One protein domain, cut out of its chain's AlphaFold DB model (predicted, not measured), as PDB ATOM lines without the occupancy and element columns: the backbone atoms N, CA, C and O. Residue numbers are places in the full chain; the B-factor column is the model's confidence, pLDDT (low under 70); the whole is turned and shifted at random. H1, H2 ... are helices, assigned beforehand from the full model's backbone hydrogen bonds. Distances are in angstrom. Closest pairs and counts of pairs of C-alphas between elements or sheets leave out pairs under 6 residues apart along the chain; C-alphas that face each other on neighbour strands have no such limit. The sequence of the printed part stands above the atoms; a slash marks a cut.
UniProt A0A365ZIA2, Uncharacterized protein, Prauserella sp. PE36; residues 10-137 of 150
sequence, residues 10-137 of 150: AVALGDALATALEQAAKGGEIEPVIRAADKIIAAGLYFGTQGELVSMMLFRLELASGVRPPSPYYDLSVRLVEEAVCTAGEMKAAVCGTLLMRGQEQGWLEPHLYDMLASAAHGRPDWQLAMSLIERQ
ATOM      1  N   ALA A  10     -11.038 -67.743  29.701       93.94
ATOM      2  CA  ALA A  10     -10.875 -66.334  29.367       93.94
ATOM      3  C   ALA A  10     -11.943 -65.858  28.376       93.94
ATOM      4  O   ALA A  10     -12.514 -64.786  28.567       93.94
ATOM      5  N   VAL A  11     -12.269 -66.683  27.374       95.00
ATOM      6  CA  VAL A  11     -13.356 -66.398  26.421       95.00
ATOM      7  C   VAL A  11     -14.691 -66.284  27.151       95.00
ATOM      8  O   VAL A  11     -15.353 -65.257  27.054       95.00
ATOM      9  N   ALA A  12     -15.054 -67.288  27.954       97.06
ATOM     10  CA  ALA A  12     -16.343 -67.309  28.642       97.06
ATOM     11  C   ALA A  12     -16.535 -66.124  29.606       97.06
ATOM     12  O   ALA A  12     -17.627 -65.565  29.703       97.06
ATOM     13  N   LEU A  13     -15.482 -65.728  30.329       97.31
ATOM     14  CA  LEU A  13     -15.540 -64.573  31.225       97.31
ATOM     15  C   LEU A  13     -15.588 -63.247  30.456       97.31
ATOM     16  O   LEU A  13     -16.330 -62.346  30.853       97.31
ATOM     17  N   GLY A  14     -14.851 -63.138  29.348       96.69
ATOM     18  CA  GLY A  14     -14.917 -61.990  28.445       96.69
ATOM     19  C   GLY A  14     -16.316 -61.794  27.858       96.69
ATOM     20  O   GLY A  14     -16.860 -60.693  27.938       96.69
ATOM     21  N   ASP A  15     -16.933 -62.869  27.366       97.62
ATOM     22  CA  ASP A  15     -18.293 -62.859  26.815       97.62
ATOM     23  C   ASP A  15     -19.336 -62.465  27.870       97.62
ATOM     24  O   ASP A  15     -20.276 -61.715  27.586       97.62
ATOM     25  N   ALA A  16     -19.163 -62.927  29.113       98.25
ATOM     26  CA  ALA A  16     -20.039 -62.553  30.219       98.25
ATOM     27  C   ALA A  16     -19.953 -61.051  30.542       98.25
ATOM     28  O   ALA A  16     -20.987 -60.413  30.752       98.25
ATOM     29  N   LEU A  17     -18.744 -60.474  30.547       98.44
ATOM     30  CA  LEU A  17     -18.555 -59.034  30.732       98.44
ATOM     31  C   LEU A  17     -19.155 -58.238  29.567       98.44
ATOM     32  O   LEU A  17     -19.879 -57.271  29.801       98.44
ATOM     33  N   ALA A  18     -18.900 -58.662  28.327       97.88
ATOM     34  CA  ALA A  18     -19.454 -58.027  27.137       97.88
ATOM     35  C   ALA A  18     -20.991 -58.009  27.172       97.88
ATOM     36  O   ALA A  18     -21.608 -56.955  27.033       97.88
ATOM     37  N   THR A  19     -21.608 -59.153  27.475       98.19
ATOM     38  CA  THR A  19     -23.067 -59.283  27.607       98.19
ATOM     39  C   THR A  19     -23.628 -58.358  28.690       98.19
ATOM     40  O   THR A  19     -24.650 -57.702  28.478       98.19
ATOM     41  N   ALA A  20     -22.974 -58.283  29.853       98.44
ATOM     42  CA  ALA A  20     -23.407 -57.408  30.940       98.44
ATOM     43  C   ALA A  20     -23.354 -55.926  30.534       98.44
ATOM     44  O   ALA A  20     -24.290 -55.178  30.816       98.44
ATOM     45  N   LEU A  21     -22.300 -55.512  29.825       98.19
ATOM     46  CA  LEU A  21     -22.157 -54.150  29.305       98.19
ATOM     47  C   LEU A  21     -23.234 -53.815  28.272       98.19
ATOM     48  O   LEU A  21     -23.851 -52.756  28.353       98.19
ATOM     49  N   GLU A  22     -23.515 -54.720  27.335       97.12
ATOM     50  CA  GLU A  22     -24.582 -54.537  26.347       97.12
ATOM     51  C   GLU A  22     -25.966 -54.399  26.994       97.12
ATOM     52  O   GLU A  22     -26.805 -53.626  26.524       97.12
ATOM     53  N   GLN A  23     -26.228 -55.148  28.067       97.81
ATOM     54  CA  GLN A  23     -27.470 -55.038  28.832       97.81
ATOM     55  C   GLN A  23     -27.543 -53.714  29.600       97.81
ATOM     56  O   GLN A  23     -28.567 -53.031  29.541       97.81
ATOM     57  N   ALA A  24     -26.459 -53.310  30.267       97.75
ATOM     58  CA  ALA A  24     -26.385 -52.037  30.978       97.75
ATOM     59  C   ALA A  24     -26.555 -50.835  30.029       97.75
ATOM     60  O   ALA A  24     -27.265 -49.882  30.358       97.75
ATOM     61  N   ALA A  25     -26.001 -50.917  28.813       96.19
ATOM     62  CA  ALA A  25     -26.131 -49.897  27.767       96.19
ATOM     63  C   ALA A  25     -27.576 -49.740  27.268       96.19
ATOM     64  O   ALA A  25     -27.963 -48.682  26.784       96.19
ATOM     65  N   LYS A  26     -28.410 -50.774  27.437       95.38
ATOM     66  CA  LYS A  26     -29.852 -50.747  27.139       95.38
ATOM     67  C   LYS A  26     -30.701 -50.295  28.337       95.38
ATOM     68  O   LYS A  26     -31.911 -50.506  28.336       95.38
ATOM     69  N   GLY A  27     -30.084 -49.693  29.357       95.12
ATOM     70  CA  GLY A  27     -30.757 -49.229  30.573       95.12
ATOM     71  C   GLY A  27     -30.822 -50.264  31.697       95.12
ATOM     72  O   GLY A  27     -31.531 -50.047  32.673       95.12
ATOM     73  N   GLY A  28     -30.102 -51.381  31.573       96.94
ATOM     74  CA  GLY A  28     -29.979 -52.367  32.642       96.94
ATOM     75  C   GLY A  28     -29.133 -51.892  33.830       96.94
ATOM     76  O   GLY A  28     -28.534 -50.809  33.826       96.94
ATOM     77  N   GLU A  29     -29.075 -52.758  34.840       97.88
ATOM     78  CA  GLU A  29     -28.272 -52.591  36.053       97.88
ATOM     79  C   GLU A  29     -26.766 -52.631  35.750       97.88
ATOM     80  O   GLU A  29     -26.319 -53.393  34.889       97.88
ATOM     81  N   ILE A  30     -25.973 -51.860  36.501       97.94
ATOM     82  CA  ILE A  30     -24.501 -51.837  36.399       97.94
ATOM     83  C   ILE A  30     -23.854 -52.962  37.214       97.94
ATOM     84  O   ILE A  30     -22.826 -53.512  36.831       97.94
ATOM     85  N   GLU A  31     -24.488 -53.379  38.302       98.19
ATOM     86  CA  GLU A  31     -23.990 -54.411  39.213       98.19
ATOM     87  C   GLU A  31     -23.544 -55.737  38.519       98.19
ATOM     88  O   GLU A  31     -22.514 -56.305  38.896       98.19
ATOM     89  N   PRO A  32     -24.222 -56.264  37.474       98.50
ATOM     90  CA  PRO A  32     -23.710 -57.398  36.698       98.50
ATOM     91  C   PRO A  32     -22.358 -57.152  36.011       98.50
ATOM     92  O   PRO A  32     -21.572 -58.093  35.898       98.50
ATOM     93  N   VAL A  33     -22.078 -55.919  35.576       98.44
ATOM     94  CA  VAL A  33     -20.804 -55.518  34.953       98.44
ATOM     95  C   VAL A  33     -19.674 -55.612  35.974       98.44
ATOM     96  O   VAL A  33     -18.662 -56.258  35.704       98.44
ATOM     97  N   ILE A  34     -19.889 -55.048  37.168       98.25
ATOM     98  CA  ILE A  34     -18.943 -55.077  38.296       98.25
ATOM     99  C   ILE A  34     -18.576 -56.529  38.626       98.25
ATOM    100  O   ILE A  34     -17.410 -56.919  38.566       98.25
ATOM    101  N   ARG A  35     -19.586 -57.377  38.855       98.44
ATOM    102  CA  ARG A  35     -19.368 -58.798  39.177       98.44
ATOM    103  C   ARG A  35     -18.664 -59.576  38.071       98.44
ATOM    104  O   ARG A  35     -17.944 -60.529  38.367       98.44
ATOM    105  N   ALA A  36     -18.914 -59.251  36.804       98.44
ATOM    106  CA  ALA A  36     -18.229 -59.897  35.689       98.44
ATOM    107  C   ALA A  36     -16.749 -59.492  35.634       98.44
ATOM    108  O   ALA A  36     -15.888 -60.362  35.496       98.44
ATOM    109  N   ALA A  37     -16.447 -58.204  35.821       98.12
ATOM    110  CA  ALA A  37     -15.080 -57.698  35.878       98.12
ATOM    111  C   ALA A  37     -14.293 -58.290  37.063       98.12
ATOM    112  O   ALA A  37     -13.172 -58.766  36.877       98.12
ATOM    113  N   ASP A  38     -14.904 -58.374  38.247       98.19
ATOM    114  CA  ASP A  38     -14.279 -58.983  39.431       98.19
ATOM    115  C   ASP A  38     -13.895 -60.442  39.210       98.19
ATOM    116  O   ASP A  38     -12.832 -60.878  39.647       98.19
ATOM    117  N   LYS A  39     -14.719 -61.211  38.491       98.31
ATOM    118  CA  LYS A  39     -14.395 -62.606  38.160       98.31
ATOM    119  C   LYS A  39     -13.166 -62.719  37.260       98.31
ATOM    120  O   LYS A  39     -12.385 -63.649  37.441       98.31
ATOM    121  N   ILE A  40     -12.982 -61.800  36.312       98.12
ATOM    122  CA  ILE A  40     -11.804 -61.769  35.428       98.12
ATOM    123  C   ILE A  40     -10.543 -61.454  36.240       98.12
ATOM    124  O   ILE A  40      -9.532 -62.146  36.100       98.12
ATOM    125  N   ILE A  41     -10.614 -60.454  37.123       97.44
ATOM    126  CA  ILE A  41      -9.492 -60.052  37.983       97.44
ATOM    127  C   ILE A  41      -9.150 -61.165  38.981       97.44
ATOM    128  O   ILE A  41      -7.990 -61.550  39.105       97.44
ATOM    129  N   ALA A  42     -10.152 -61.750  39.643       97.31
ATOM    130  CA  ALA A  42      -9.962 -62.851  40.587       97.31
ATOM    131  C   ALA A  42      -9.392 -64.116  39.925       97.31
ATOM    132  O   ALA A  42      -8.688 -64.886  40.577       97.31
ATOM    133  N   ALA A  43      -9.664 -64.327  38.634       96.81
ATOM    134  CA  ALA A  43      -9.063 -65.400  37.844       96.81
ATOM    135  C   ALA A  43      -7.613 -65.106  37.407       96.81
ATOM    136  O   ALA A  43      -6.980 -65.971  36.808       96.81
ATOM    137  N   GLY A  44      -7.076 -63.911  37.685       96.69
ATOM    138  CA  GLY A  44      -5.724 -63.510  37.285       96.69
ATOM    139  C   GLY A  44      -5.570 -63.245  35.785       96.69
ATOM    140  O   GLY A  44      -4.456 -63.264  35.271       96.69
ATOM    141  N   LEU A  45      -6.680 -63.014  35.075       95.75
ATOM    142  CA  LEU A  45      -6.694 -62.790  33.624       95.75
ATOM    143  C   LEU A  45      -6.483 -61.317  33.242       95.75
ATOM    144  O   LEU A  45      -6.293 -60.999  32.069       95.75
ATOM    145  N   TYR A  46      -6.524 -60.417  34.224       95.50
ATOM    146  CA  TYR A  46      -6.276 -58.991  34.058       95.50
ATOM    147  C   TYR A  46      -5.578 -58.427  35.298       95.50
ATOM    148  O   TYR A  46      -5.935 -58.781  36.420       95.50
ATOM    149  N   PHE A  47      -4.589 -57.555  35.091       92.31
ATOM    150  CA  PHE A  47      -3.726 -57.025  36.157       92.31
ATOM    151  C   PHE A  47      -3.941 -55.532  36.456       92.31
ATOM    152  O   PHE A  47      -3.291 -55.000  37.353       92.31
ATOM    153  N   GLY A  48      -4.815 -54.859  35.704       91.88
ATOM    154  CA  GLY A  48      -5.209 -53.472  35.965       91.88
ATOM    155  C   GLY A  48      -6.373 -53.364  36.953       91.88
ATOM    156  O   GLY A  48      -6.728 -54.327  37.638       91.88
ATOM    157  N   THR A  49      -6.990 -52.186  37.015       95.12
ATOM    158  CA  THR A  49      -8.165 -51.931  37.861       95.12
ATOM    159  C   THR A  49      -9.458 -52.459  37.229       95.12
ATOM    160  O   THR A  49      -9.546 -52.722  36.026       95.12
ATOM    161  N   GLN A  50     -10.510 -52.576  38.043       96.62
ATOM    162  CA  GLN A  50     -11.857 -52.881  37.551       96.62
ATOM    163  C   GLN A  50     -12.331 -51.830  36.535       96.62
ATOM    164  O   GLN A  50     -12.839 -52.191  35.473       96.62
ATOM    165  N   GLY A  51     -12.113 -50.546  36.830       96.62
ATOM    166  CA  GLY A  51     -12.505 -49.445  35.956       96.62
ATOM    167  C   GLY A  51     -11.785 -49.477  34.609       96.62
ATOM    168  O   GLY A  51     -12.417 -49.300  33.567       96.62
ATOM    169  N   GLU A  52     -10.485 -49.787  34.590       94.75
ATOM    170  CA  GLU A  52      -9.707 -49.956  33.356       94.75
ATOM    171  C   GLU A  52     -10.237 -51.111  32.493       94.75
ATOM    172  O   GLU A  52     -10.439 -50.946  31.289       94.75
ATOM    173  N   LEU A  53     -10.528 -52.266  33.101       96.44
ATOM    174  CA  LEU A  53     -11.070 -53.424  32.388       96.44
ATOM    175  C   LEU A  53     -12.445 -53.123  31.777       96.44
ATOM    176  O   LEU A  53     -12.691 -53.414  30.602       96.44
ATOM    177  N   VAL A  54     -13.337 -52.542  32.582       97.69
ATOM    178  CA  VAL A  54     -14.707 -52.197  32.188       97.69
ATOM    179  C   VAL A  54     -14.696 -51.164  31.065       97.69
ATOM    180  O   VAL A  54     -15.336 -51.379  30.036       97.69
ATOM    181  N   SER A  55     -13.939 -50.078  31.222       96.88
ATOM    182  CA  SER A  55     -13.846 -49.014  30.217       96.88
ATOM    183  C   SER A  55     -13.219 -49.496  28.906       96.88
ATOM    184  O   SER A  55     -13.716 -49.163  27.828       96.88
ATOM    185  N   MET A  56     -12.186 -50.346  28.967       94.38
ATOM    186  CA  MET A  56     -11.589 -50.963  27.780       94.38
ATOM    187  C   MET A  56     -12.601 -51.837  27.035       94.38
ATOM    188  O   MET A  56     -12.737 -51.720  25.816       94.38
ATOM    189  N   MET A  57     -13.329 -52.708  27.742       95.81
ATOM    190  CA  MET A  57     -14.319 -53.577  27.104       95.81
ATOM    191  C   MET A  57     -15.495 -52.776  26.531       95.81
ATOM    192  O   MET A  57     -15.918 -53.036  25.405       95.81
ATOM    193  N   LEU A  58     -15.974 -51.762  27.258       95.56
ATOM    194  CA  LEU A  58     -17.037 -50.866  26.806       95.56
ATOM    195  C   LEU A  58     -16.682 -50.200  25.474       95.56
ATOM    196  O   LEU A  58     -17.469 -50.231  24.530       95.56
ATOM    197  N   PHE A  59     -15.477 -49.643  25.371       91.19
ATOM    198  CA  PHE A  59     -15.056 -48.961  24.153       91.19
ATOM    199  C   PHE A  59     -14.808 -49.933  22.988       91.19
ATOM    200  O   PHE A  59     -15.112 -49.614  21.838       91.19
ATOM    201  N   ARG A  60     -14.326 -51.155  23.259       89.94
ATOM    202  CA  ARG A  60     -14.231 -52.205  22.229       89.94
ATOM    203  C   ARG A  60     -15.603 -52.557  21.655       89.94
ATOM    204  O   ARG A  60     -15.718 -52.683  20.437       89.94
ATOM    205  N   LEU A  61     -16.630 -52.670  22.499       92.19
ATOM    206  CA  LEU A  61     -18.010 -52.890  22.054       92.19
ATOM    207  C   LEU A  61     -18.538 -51.716  21.230       92.19
ATOM    208  O   LEU A  61     -19.150 -51.927  20.183       92.19
ATOM    209  N   GLU A  62     -18.265 -50.486  21.661       90.19
ATOM    210  CA  GLU A  62     -18.656 -49.291  20.916       90.19
ATOM    211  C   GLU A  62     -18.043 -49.278  19.510       90.19
ATOM    212  O   GLU A  62     -18.774 -49.156  18.524       90.19
ATOM    213  N   LEU A  63     -16.731 -49.508  19.393       84.19
ATOM    214  CA  LEU A  63     -16.054 -49.595  18.099       84.19
ATOM    215  C   LEU A  63     -16.605 -50.731  17.228       84.19
ATOM    216  O   LEU A  63     -16.837 -50.524  16.036       84.19
ATOM    217  N   ALA A  64     -16.827 -51.915  17.809       86.19
ATOM    218  CA  ALA A  64     -17.352 -53.077  17.092       86.19
ATOM    219  C   ALA A  64     -18.790 -52.864  16.598       86.19
ATOM    220  O   ALA A  64     -19.165 -53.374  15.543       86.19
ATOM    221  N   SER A  65     -19.590 -52.083  17.328       84.88
ATOM    222  CA  SER A  65     -20.973 -51.788  16.951       84.88
ATOM    223  C   SER A  65     -21.087 -50.901  15.707       84.88
ATOM    224  O   SER A  65     -22.131 -50.888  15.054       84.88
ATOM    225  N   GLY A  66     -20.042 -50.126  15.386       77.69
ATOM    226  CA  GLY A  66     -20.066 -49.137  14.305       77.69
ATOM    227  C   GLY A  66     -21.098 -48.017  14.504       77.69
ATOM    228  O   GLY A  66     -21.359 -47.246  13.573       77.69
ATOM    229  N   VAL A  67     -21.709 -47.926  15.691       70.25
ATOM    230  CA  VAL A  67     -22.751 -46.949  16.007       70.25
ATOM    231  C   VAL A  67     -22.122 -45.565  16.085       70.25
ATOM    232  O   VAL A  67     -21.133 -45.337  16.778       70.25
ATOM    233  N   ARG A  68     -22.705 -44.618  15.348       67.31
ATOM    234  CA  ARG A  68     -22.325 -43.209  15.441       67.31
ATOM    235  C   ARG A  68     -23.078 -42.538  16.590       67.31
ATOM    236  O   ARG A  68     -24.198 -42.949  16.881       67.31
ATOM    237  N   PRO A  69     -22.510 -41.484  17.196       64.00
ATOM    238  CA  PRO A  69     -23.171 -40.753  18.267       64.00
ATOM    239  C   PRO A  69     -24.592 -40.267  17.899       64.00
ATOM    240  O   PRO A  69     -24.793 -39.834  16.758       64.00
ATOM    241  N   PRO A  70     -25.547 -40.265  18.855       65.50
ATOM    242  CA  PRO A  70     -25.389 -40.724  20.239       65.50
ATOM    243  C   PRO A  70     -25.412 -42.259  20.338       65.50
ATOM    244  O   PRO A  70     -26.325 -42.923  19.852       65.50
ATOM    245  N   SER A  71     -24.371 -42.808  20.961       83.75
ATOM    246  CA  SER A  71     -24.176 -44.241  21.169       83.75
ATOM    247  C   SER A  71     -24.736 -44.623  22.543       83.75
ATOM    248  O   SER A  71     -24.474 -43.899  23.503       83.75
ATOM    249  N   PRO A  72     -25.454 -45.751  22.694       87.00
ATOM    250  CA  PRO A  72     -25.918 -46.206  24.010       87.00
ATOM    251  C   PRO A  72     -24.752 -46.483  24.978       87.00
ATOM    252  O   PRO A  72     -24.916 -46.437  26.197       87.00
ATOM    253  N   TYR A  73     -23.550 -46.723  24.445       92.31
ATOM    254  CA  TYR A  73     -22.337 -46.879  25.241       92.31
ATOM    255  C   TYR A  73     -21.816 -45.551  25.804       92.31
ATOM    256  O   TYR A  73     -21.190 -45.557  26.862       92.31
ATOM    257  N   TYR A  74     -22.127 -44.418  25.164       90.69
ATOM    258  CA  TYR A  74     -21.799 -43.097  25.698       90.69
ATOM    259  C   TYR A  74     -22.565 -42.829  26.997       90.69
ATOM    260  O   TYR A  74     -21.947 -42.526  28.016       90.69
ATOM    261  N   ASP A  75     -23.886 -43.025  27.002       92.44
ATOM    262  CA  ASP A  75     -24.706 -42.816  28.204       92.44
ATOM    263  C   ASP A  75     -24.299 -43.775  29.332       92.44
ATOM    264  O   ASP A  75     -24.217 -43.382  30.497       92.44
ATOM    265  N   LEU A  76     -23.962 -45.027  28.991       95.81
ATOM    266  CA  LEU A  76     -23.406 -45.966  29.963       95.81
ATOM    267  C   LEU A  76     -22.055 -45.494  30.518       95.81
ATOM    268  O   LEU A  76     -21.828 -45.618  31.719       95.81
ATOM    269  N   SER A  77     -21.167 -44.935  29.689       94.81
ATOM    270  CA  SER A  77     -19.873 -44.425  30.160       94.81
ATOM    271  C   SER A  77     -20.035 -43.315  31.203       94.81
ATOM    272  O   SER A  77     -19.306 -43.301  32.192       94.81
ATOM    273  N   VAL A  78     -21.035 -42.441  31.031       94.75
ATOM    274  CA  VAL A  78     -21.373 -41.392  32.002       94.75
ATOM    275  C   VAL A  78     -21.868 -42.020  33.303       94.75
ATOM    276  O   VAL A  78     -21.312 -41.729  34.360       94.75
ATOM    277  N   ARG A  79     -22.829 -42.951  33.228       96.69
ATOM    278  CA  ARG A  79     -23.366 -43.644  34.412       96.69
ATOM    279  C   ARG A  79     -22.288 -44.389  35.202       96.69
ATOM    280  O   ARG A  79     -22.265 -44.318  36.424       96.69
ATOM    281  N   LEU A  80     -21.365 -45.070  34.521       97.62
ATOM    282  CA  LEU A  80     -20.253 -45.779  35.170       97.62
ATOM    283  C   LEU A  80     -19.319 -44.832  35.936       97.62
ATOM    284  O   LEU A  80     -18.744 -45.234  36.947       97.62
ATOM    285  N   VAL A  81     -19.169 -43.588  35.472       97.31
ATOM    286  CA  VAL A  81     -18.410 -42.553  36.187       97.31
ATOM    287  C   VAL A  81     -19.200 -41.990  37.364       97.31
ATOM    288  O   VAL A  81     -18.642 -41.823  38.445       97.31
ATOM    289  N   GLU A  82     -20.494 -41.729  37.182       97.00
ATOM    290  CA  GLU A  82     -21.379 -41.231  38.243       97.00
ATOM    291  C   GLU A  82     -21.506 -42.219  39.410       97.00
ATOM    292  O   GLU A  82     -21.504 -41.806  40.569       97.00
ATOM    293  N   GLU A  83     -21.543 -43.520  39.119       96.75
ATOM    294  CA  GLU A  83     -21.575 -44.592  40.121       96.75
ATOM    295  C   GLU A  83     -20.181 -44.985  40.643       96.75
ATOM    296  O   GLU A  83     -20.052 -45.931  41.417       96.75
ATOM    297  N   ALA A  84     -19.127 -44.257  40.250       96.62
ATOM    298  CA  ALA A  84     -17.740 -44.479  40.667       96.62
ATOM    299  C   ALA A  84     -17.180 -45.886  40.359       96.62
ATOM    300  O   ALA A  84     -16.197 -46.310  40.969       96.62
ATOM    301  N   VAL A  85     -17.757 -46.590  39.380       96.44
ATOM    302  CA  VAL A  85     -17.218 -47.853  38.844       96.44
ATOM    303  C   VAL A  85     -15.983 -47.587  37.988       96.44
ATOM    304  O   VAL A  85     -15.052 -48.388  37.945       96.44
ATOM    305  N   CYS A  86     -15.976 -46.458  37.285       97.06
ATOM    306  CA  CYS A  86     -14.846 -45.984  36.500       97.06
ATOM    307  C   CYS A  86     -14.556 -44.527  36.846       97.06
ATOM    308  O   CYS A  86     -15.450 -43.736  37.124       97.06
ATOM    309  N   THR A  87     -13.301 -44.122  36.752       97.06
ATOM    310  CA  THR A  87     -12.930 -42.709  36.755       97.06
ATOM    311  C   THR A  87     -12.945 -42.157  35.330       97.06
ATOM    312  O   THR A  87     -12.735 -42.874  34.349       97.06
ATOM    313  N   ALA A  88     -13.104 -40.838  35.189       93.88
ATOM    314  CA  ALA A  88     -12.935 -40.176  33.892       93.88
ATOM    315  C   ALA A  88     -11.526 -40.399  33.300       93.88
ATOM    316  O   ALA A  88     -11.352 -40.428  32.081       93.88
ATOM    317  N   GLY A  89     -10.518 -40.572  34.165       92.94
ATOM    318  CA  GLY A  89      -9.151 -40.896  33.766       92.94
ATOM    319  C   GLY A  89      -9.041 -42.277  33.123       92.94
ATOM    320  O   GLY A  89      -8.448 -42.387  32.053       92.94
ATOM    321  N   GLU A  90      -9.656 -43.295  33.727       94.69
ATOM    322  CA  GLU A  90      -9.695 -44.664  33.192       94.69
ATOM    323  C   GLU A  90     -10.455 -44.716  31.865       94.69
ATOM    324  O   GLU A  90      -9.938 -45.254  30.892       94.69
ATOM    325  N   MET A  91     -11.609 -44.046  31.774       94.06
ATOM    326  CA  MET A  91     -12.362 -43.925  30.518       94.06
ATOM    327  C   MET A  91     -11.512 -43.308  29.404       94.06
ATOM    328  O   MET A  91     -11.418 -43.850  28.302       94.06
ATOM    329  N   LYS A  92     -10.821 -42.200  29.697       91.19
ATOM    330  CA  LYS A  92      -9.915 -41.564  28.735       91.19
ATOM    331  C   LYS A  92      -8.756 -42.486  28.348       91.19
ATOM    332  O   LYS A  92      -8.408 -42.554  27.168       91.19
ATOM    333  N   ALA A  93      -8.150 -43.170  29.319       89.88
ATOM    334  CA  ALA A  93      -7.038 -44.084  29.084       89.88
ATOM    335  C   ALA A  93      -7.458 -45.266  28.198       89.88
ATOM    336  O   ALA A  93      -6.756 -45.570  27.238       89.88
ATOM    337  N   ALA A  94      -8.624 -45.860  28.453       89.31
ATOM    338  CA  ALA A  94      -9.178 -46.958  27.669       89.31
ATOM    339  C   ALA A  94      -9.463 -46.571  26.214       89.31
ATOM    340  O   ALA A  94      -9.061 -47.294  25.298       89.31
ATOM    341  N   VAL A  95     -10.093 -45.410  25.993       88.88
ATOM    342  CA  VAL A  95     -10.334 -44.872  24.645       88.88
ATOM    343  C   VAL A  95      -9.009 -44.710  23.907       88.88
ATOM    344  O   VAL A  95      -8.817 -45.270  22.829       88.88
ATOM    345  N   CYS A  96      -8.052 -43.996  24.503       91.25
ATOM    346  CA  CYS A  96      -6.793 -43.706  23.826       91.25
ATOM    347  C   CYS A  96      -5.941 -44.962  23.599       91.25
ATOM    348  O   CYS A  96      -5.383 -45.127  22.519       91.25
ATOM    349  N   GLY A  97      -5.866 -45.858  24.587       90.00
ATOM    350  CA  GLY A  97      -5.125 -47.112  24.478       90.00
ATOM    351  C   GLY A  97      -5.687 -48.010  23.378       90.00
ATOM    352  O   GLY A  97      -4.935 -48.518  22.550       90.00
ATOM    353  N   THR A  98      -7.014 -48.131  23.297       88.56
ATOM    354  CA  THR A  98      -7.667 -48.931  22.253       88.56
ATOM    355  C   THR A  98      -7.490 -48.311  20.867       88.56
ATOM    356  O   THR A  98      -7.231 -49.036  19.909       88.56
ATOM    357  N   LEU A  99      -7.592 -46.980  20.739       91.00
ATOM    358  CA  LEU A  99      -7.317 -46.290  19.474       91.00
ATOM    359  C   LEU A  99      -5.866 -46.483  19.031       91.00
ATOM    360  O   LEU A  99      -5.627 -46.754  17.857       91.00
ATOM    361  N   LEU A 100      -4.912 -46.391  19.960       91.88
ATOM    362  CA  LEU A 100      -3.500 -46.617  19.673       91.88
ATOM    363  C   LEU A 100      -3.256 -48.049  19.186       91.88
ATOM    364  O   LEU A 100      -2.669 -48.222  18.123       91.88
ATOM    365  N   MET A 101      -3.758 -49.058  19.907       89.81
ATOM    366  CA  MET A 101      -3.640 -50.465  19.500       89.81
ATOM    367  C   MET A 101      -4.259 -50.706  18.124       89.81
ATOM    368  O   MET A 101      -3.605 -51.255  17.242       89.81
ATOM    369  N   ARG A 102      -5.490 -50.227  17.911       88.81
ATOM    370  CA  ARG A 102      -6.184 -50.356  16.627       88.81
ATOM    371  C   ARG A 102      -5.383 -49.718  15.493       88.81
ATOM    372  O   ARG A 102      -5.249 -50.313  14.428       88.81
ATOM    373  N   GLY A 103      -4.860 -48.515  15.715       91.62
ATOM    374  CA  GLY A 103      -4.068 -47.810  14.716       91.62
ATOM    375  C   GLY A 103      -2.732 -48.492  14.427       91.62
ATOM    376  O   GLY A 103      -2.314 -48.511  13.277       91.62
ATOM    377  N   GLN A 104      -2.089 -49.103  15.425       92.00
ATOM    378  CA  GLN A 104      -0.875 -49.899  15.222       92.00
ATOM    379  C   GLN A 104      -1.151 -51.198  14.458       92.00
ATOM    380  O   GLN A 104      -0.378 -51.558  13.576       92.00
ATOM    381  N   GLU A 105      -2.256 -51.882  14.760       89.62
ATOM    382  CA  GLU A 105      -2.665 -53.109  14.066       89.62
ATOM    383  C   GLU A 105      -3.020 -52.849  12.596       89.62
ATOM    384  O   GLU A 105      -2.697 -53.655  11.725       89.62
ATOM    385  N   GLN A 106      -3.689 -51.729  12.311       89.81
ATOM    386  CA  GLN A 106      -4.150 -51.384  10.961       89.81
ATOM    387  C   GLN A 106      -3.117 -50.574  10.168       89.81
ATOM    388  O   GLN A 106      -3.203 -50.504   8.945       89.81
ATOM    389  N   GLY A 107      -2.167 -49.936  10.852       93.38
ATOM    390  CA  GLY A 107      -1.258 -48.939  10.284       93.38
ATOM    391  C   GLY A 107      -1.921 -47.587  10.002       93.38
ATOM    392  O   GLY A 107      -1.251 -46.675   9.527       93.38
ATOM    393  N   TRP A 108      -3.220 -47.428  10.278       93.56
ATOM    394  CA  TRP A 108      -3.956 -46.186  10.056       93.56
ATOM    395  C   TRP A 108      -5.161 -46.032  10.993       93.56
ATOM    396  O   TRP A 108      -5.635 -46.999  11.589       93.56
ATOM    397  N   LEU A 109      -5.671 -44.802  11.107       91.44
ATOM    398  CA  LEU A 109      -6.925 -44.470  11.796       91.44
ATOM    399  C   LEU A 109      -7.768 -43.484  10.985       91.44
ATOM    400  O   LEU A 109      -7.243 -42.637  10.255       91.44
ATOM    401  N   GLU A 110      -9.088 -43.555  11.155       89.88
ATOM    402  CA  GLU A 110     -10.007 -42.558  10.619       89.88
ATOM    403  C   GLU A 110      -9.656 -41.158  11.162       89.88
ATOM    404  O   GLU A 110      -9.322 -41.035  12.343       89.88
ATOM    405  N   PRO A 111      -9.813 -40.078  10.368       90.81
ATOM    406  CA  PRO A 111      -9.322 -38.743  10.722       90.81
ATOM    407  C   PRO A 111      -9.712 -38.275  12.125       90.81
ATOM    408  O   PRO A 111      -8.869 -37.864  12.907       90.81
ATOM    409  N   HIS A 112     -10.990 -38.413  12.475       87.81
ATOM    410  CA  HIS A 112     -11.511 -38.010  13.780       87.81
ATOM    411  C   HIS A 112     -10.946 -38.827  14.957       87.81
ATOM    412  O   HIS A 112     -10.763 -38.273  16.038       87.81
ATOM    413  N   LEU A 113     -10.650 -40.116  14.760       89.94
ATOM    414  CA  LEU A 113     -10.038 -40.969  15.784       89.94
ATOM    415  C   LEU A 113      -8.546 -40.669  15.922       89.94
ATOM    416  O   LEU A 113      -8.037 -40.585  17.038       89.94
ATOM    417  N   TYR A 114      -7.865 -40.443  14.795       92.81
ATOM    418  CA  TYR A 114      -6.477 -39.996  14.784       92.81
ATOM    419  C   TYR A 114      -6.321 -38.663  15.521       92.81
ATOM    420  O   TYR A 114      -5.474 -38.543  16.400       92.81
ATOM    421  N   ASP A 115      -7.164 -37.675  15.209       92.19
ATOM    422  CA  ASP A 115      -7.101 -36.335  15.801       92.19
ATOM    423  C   ASP A 115      -7.388 -36.378  17.316       92.19
ATOM    424  O   ASP A 115      -6.730 -35.690  18.104       92.19
ATOM    425  N   MET A 116      -8.318 -37.240  17.748       90.19
ATOM    426  CA  MET A 116      -8.579 -37.499  19.168       90.19
ATOM    427  C   MET A 116      -7.350 -38.085  19.874       90.19
ATOM    428  O   MET A 116      -6.957 -37.597  20.938       90.19
ATOM    429  N   LEU A 117      -6.714 -39.094  19.273       92.62
ATOM    430  CA  LEU A 117      -5.514 -39.720  19.822       92.62
ATOM    431  C   LEU A 117      -4.321 -38.748  19.839       92.62
ATOM    432  O   LEU A 117      -3.614 -38.669  20.841       92.62
ATOM    433  N   ALA A 118      -4.142 -37.947  18.786       93.00
ATOM    434  CA  ALA A 118      -3.066 -36.963  18.671       93.00
ATOM    435  C   ALA A 118      -3.172 -35.880  19.751       93.00
ATOM    436  O   ALA A 118      -2.172 -35.505  20.367       93.00
ATOM    437  N   SER A 119      -4.396 -35.423  20.029       92.94
ATOM    438  CA  SER A 119      -4.677 -34.512  21.139       92.94
ATOM    439  C   SER A 119      -4.311 -35.136  22.491       92.94
ATOM    440  O   SER A 119      -3.676 -34.494  23.327       92.94
ATOM    441  N   ALA A 120      -4.635 -36.418  22.699       89.81
ATOM    442  CA  ALA A 120      -4.298 -37.129  23.931       89.81
ATOM    443  C   ALA A 120      -2.792 -37.410  24.100       89.81
ATOM    444  O   ALA A 120      -2.302 -37.420  25.231       89.81
ATOM    445  N   ALA A 121      -2.062 -37.613  23.001       90.25
ATOM    446  CA  ALA A 121      -0.619 -37.847  22.991       90.25
ATOM    447  C   ALA A 121       0.214 -36.565  23.151       90.25
ATOM    448  O   ALA A 121       1.430 -36.636  23.341       90.25
ATOM    449  N   HIS A 122      -0.398 -35.380  23.075       91.00
ATOM    450  CA  HIS A 122       0.330 -34.126  23.215       91.00
ATOM    451  C   HIS A 122       1.067 -34.054  24.566       91.00
ATOM    452  O   HIS A 122       0.472 -34.216  25.631       91.00
ATOM    453  N   GLY A 123       2.383 -33.823  24.517       88.50
ATOM    454  CA  GLY A 123       3.241 -33.790  25.706       88.50
ATOM    455  C   GLY A 123       3.623 -35.166  26.268       88.50
ATOM    456  O   GLY A 123       4.198 -35.223  27.352       88.50
ATOM    457  N   ARG A 124       3.332 -36.264  25.551       91.00
ATOM    458  CA  ARG A 124       3.698 -37.645  25.910       91.00
ATOM    459  C   ARG A 124       4.610 -38.250  24.830       91.00
ATOM    460  O   ARG A 124       4.100 -38.762  23.833       91.00
ATOM    461  N   PRO A 125       5.948 -38.159  24.971       92.44
ATOM    462  CA  PRO A 125       6.887 -38.547  23.910       92.44
ATOM    463  C   PRO A 125       6.782 -40.014  23.476       92.44
ATOM    464  O   PRO A 125       6.922 -40.330  22.299       92.44
ATOM    465  N   ASP A 126       6.506 -40.905  24.422       91.44
ATOM    466  CA  ASP A 126       6.274 -42.330  24.201       91.44
ATOM    467  C   ASP A 126       5.036 -42.581  23.328       91.44
ATOM    468  O   ASP A 126       5.085 -43.363  22.380       91.44
ATOM    469  N   TRP A 127       3.944 -41.860  23.585       91.25
ATOM    470  CA  TRP A 127       2.726 -41.957  22.780       91.25
ATOM    471  C   TRP A 127       2.905 -41.325  21.406       91.25
ATOM    472  O   TRP A 127       2.430 -41.873  20.419       91.25
ATOM    473  N   GLN A 128       3.621 -40.205  21.319       92.44
ATOM    474  CA  GLN A 128       3.947 -39.574  20.040       92.44
ATOM    475  C   GLN A 128       4.783 -40.501  19.151       92.44
ATOM    476  O   GLN A 128       4.508 -40.611  17.957       92.44
ATOM    477  N   LEU A 129       5.754 -41.211  19.735       92.44
ATOM    478  CA  LEU A 129       6.527 -42.233  19.032       92.44
ATOM    479  C   LEU A 129       5.645 -43.412  18.601       92.44
ATOM    480  O   LEU A 129       5.726 -43.860  17.464       92.44
ATOM    481  N   ALA A 130       4.770 -43.905  19.478       90.69
ATOM    482  CA  ALA A 130       3.854 -44.988  19.128       90.69
ATOM    483  C   ALA A 130       2.886 -44.586  17.996       90.69
ATOM    484  O   ALA A 130       2.598 -45.392  17.112       90.69
ATOM    485  N   MET A 131       2.431 -43.329  17.993       93.56
ATOM    486  CA  MET A 131       1.573 -42.753  16.958       93.56
ATOM    487  C   MET A 131       2.280 -42.500  15.629       93.56
ATOM    488  O   MET A 131       1.606 -42.467  14.603       93.56
ATOM    489  N   SER A 132       3.608 -42.330  15.597       92.56
ATOM    490  CA  SER A 132       4.324 -42.083  14.335       92.56
ATOM    491  C   SER A 132       4.280 -43.275  13.372       92.56
ATOM    492  O   SER A 132       4.648 -43.137  12.211       92.56
ATOM    493  N   LEU A 133       3.852 -44.444  13.860       92.75
ATOM    494  CA  LEU A 133       3.630 -45.660  13.074       92.75
ATOM    495  C   LEU A 133       2.218 -45.738  12.470       92.75
ATOM    496  O   LEU A 133       1.910 -46.707  11.782       92.75
ATOM    497  N   ILE A 134       1.359 -44.759  12.754       94.94
ATOM    498  CA  ILE A 134      -0.057 -44.761  12.390       94.94
ATOM    499  C   ILE A 134      -0.302 -43.632  11.396       94.94
ATOM    500  O   ILE A 134      -0.025 -42.464  11.675       94.94
ATOM    501  N   GLU A 135      -0.864 -43.961  10.241       93.88
ATOM    502  CA  GLU A 135      -1.268 -42.981   9.240       93.88
ATOM    503  C   GLU A 135      -2.660 -42.406   9.547       93.88
ATOM    504  O   GLU A 135      -3.591 -43.104   9.959       93.88
ATOM    505  N   ARG A 136      -2.840 -41.108   9.304       93.19
ATOM    506  CA  ARG A 136      -4.164 -40.478   9.311       93.19
ATOM    507  C   ARG A 136      -4.826 -40.721   7.954       93.19
ATOM    508  O   ARG A 136      -4.378 -40.170   6.953       93.19
ATOM    509  N   GLN A 137      -5.886 -41.528   7.895       86.12
ATOM    510  CA  GLN A 137      -6.525 -41.880   6.622       86.12
ATOM    511  C   GLN A 137      -7.412 -40.738   6.103       86.12
ATOM    512  O   GLN A 137      -8.597 -40.650   6.426       86.12
TER     513      GLN A 137
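Overview. This is residues 10 to 137 of the 150 residues of an uncharacterized protein of Prauserella sp. PE36 (UniProt A0A365ZIA2). Helices are packed in a stack, with the helical hairpin of H1 and H2 at one end of the longest axis and the smaller hairpin of H6 and H7 at the other. H3 is in the middle, with H4 side by side with it as a third hairpin; the long H5 crosses H3 and joins it to the H6 and H7 end. The 128 printed residues include seven named helices, H1 to H7 in order along the chain, and no named strand; the class is all helix. The whole is compact, with a radius of gyration of the C-alphas of 14.9 A, and spans 39 by 33 by 26 A.

Along the chain. H1, residues 10 to 25, begins with C-alpha 10 at (-10.875, -66.334, 29.367) and is 22.5 A long from first to last C-alpha. H2 is residues 31 to 42, 16.4 A, and H3 is residues 50 to 65, 22.6 A. H4 is residues 72 to 82, 15.7 A. H5, residues 88 to 106, is the longest at 27.0 A and begins with C-alpha 88 at (-12.935, -40.176, 33.892). H6 is residues 111 to 121, 15.1 A. H7, residues 125 to 131, is 9.7 A and ends with C-alpha 131 at (1.573, -42.753, 16.958).

Arrangement. H3 is the hub, touching H1, H2, H4 and H5. H1 touches H3 with residues 17 to 21 alone, about perpendicular at 76 degrees; the closest C-alphas, of Leu 21 and Leu 58, are 6.6 A apart. H1 and H2 form a hairpin at a shallow tilt of 21 degrees, with the C-alphas of Leu 17 and Ala 36 closest at 5.0 A. H3 and H4 form a hairpin at 14 degrees, a shallow tilt, closest at the C-alphas of Glu 62 and Tyr 73, 6.2 A. H5 touches H3 with residues 90 to 98 alone, at a steep tilt of 49 degrees, the same way; the C-alphas of Met 56 and Ala 94 are closest at 4.7 A. H5 touches H6 at a steep tilt of 58 degrees, opposite ways, with the C-alphas of Cys 96 and Leu 117 closest at 5.8 A. H6 and H7 form a hairpin at 17 degrees, closest at the C-alphas of Ala 121 and Trp 127, 5.3 A. H3 is apart from H6 and H7. In H1 to H7 every O i to N i+4 pair is within hydrogen-bond range.

Size, cuts and confidence. The C-alphas of Glu 29 and Ser 132, the two farthest apart, are 40.6 A apart. The printed part has no cut and no long link. Residues 108 to 109 pair with residues 135 to 136, parallel. Mean pLDDT of the printed part is 92.8; residues 68 to 70 are under 70.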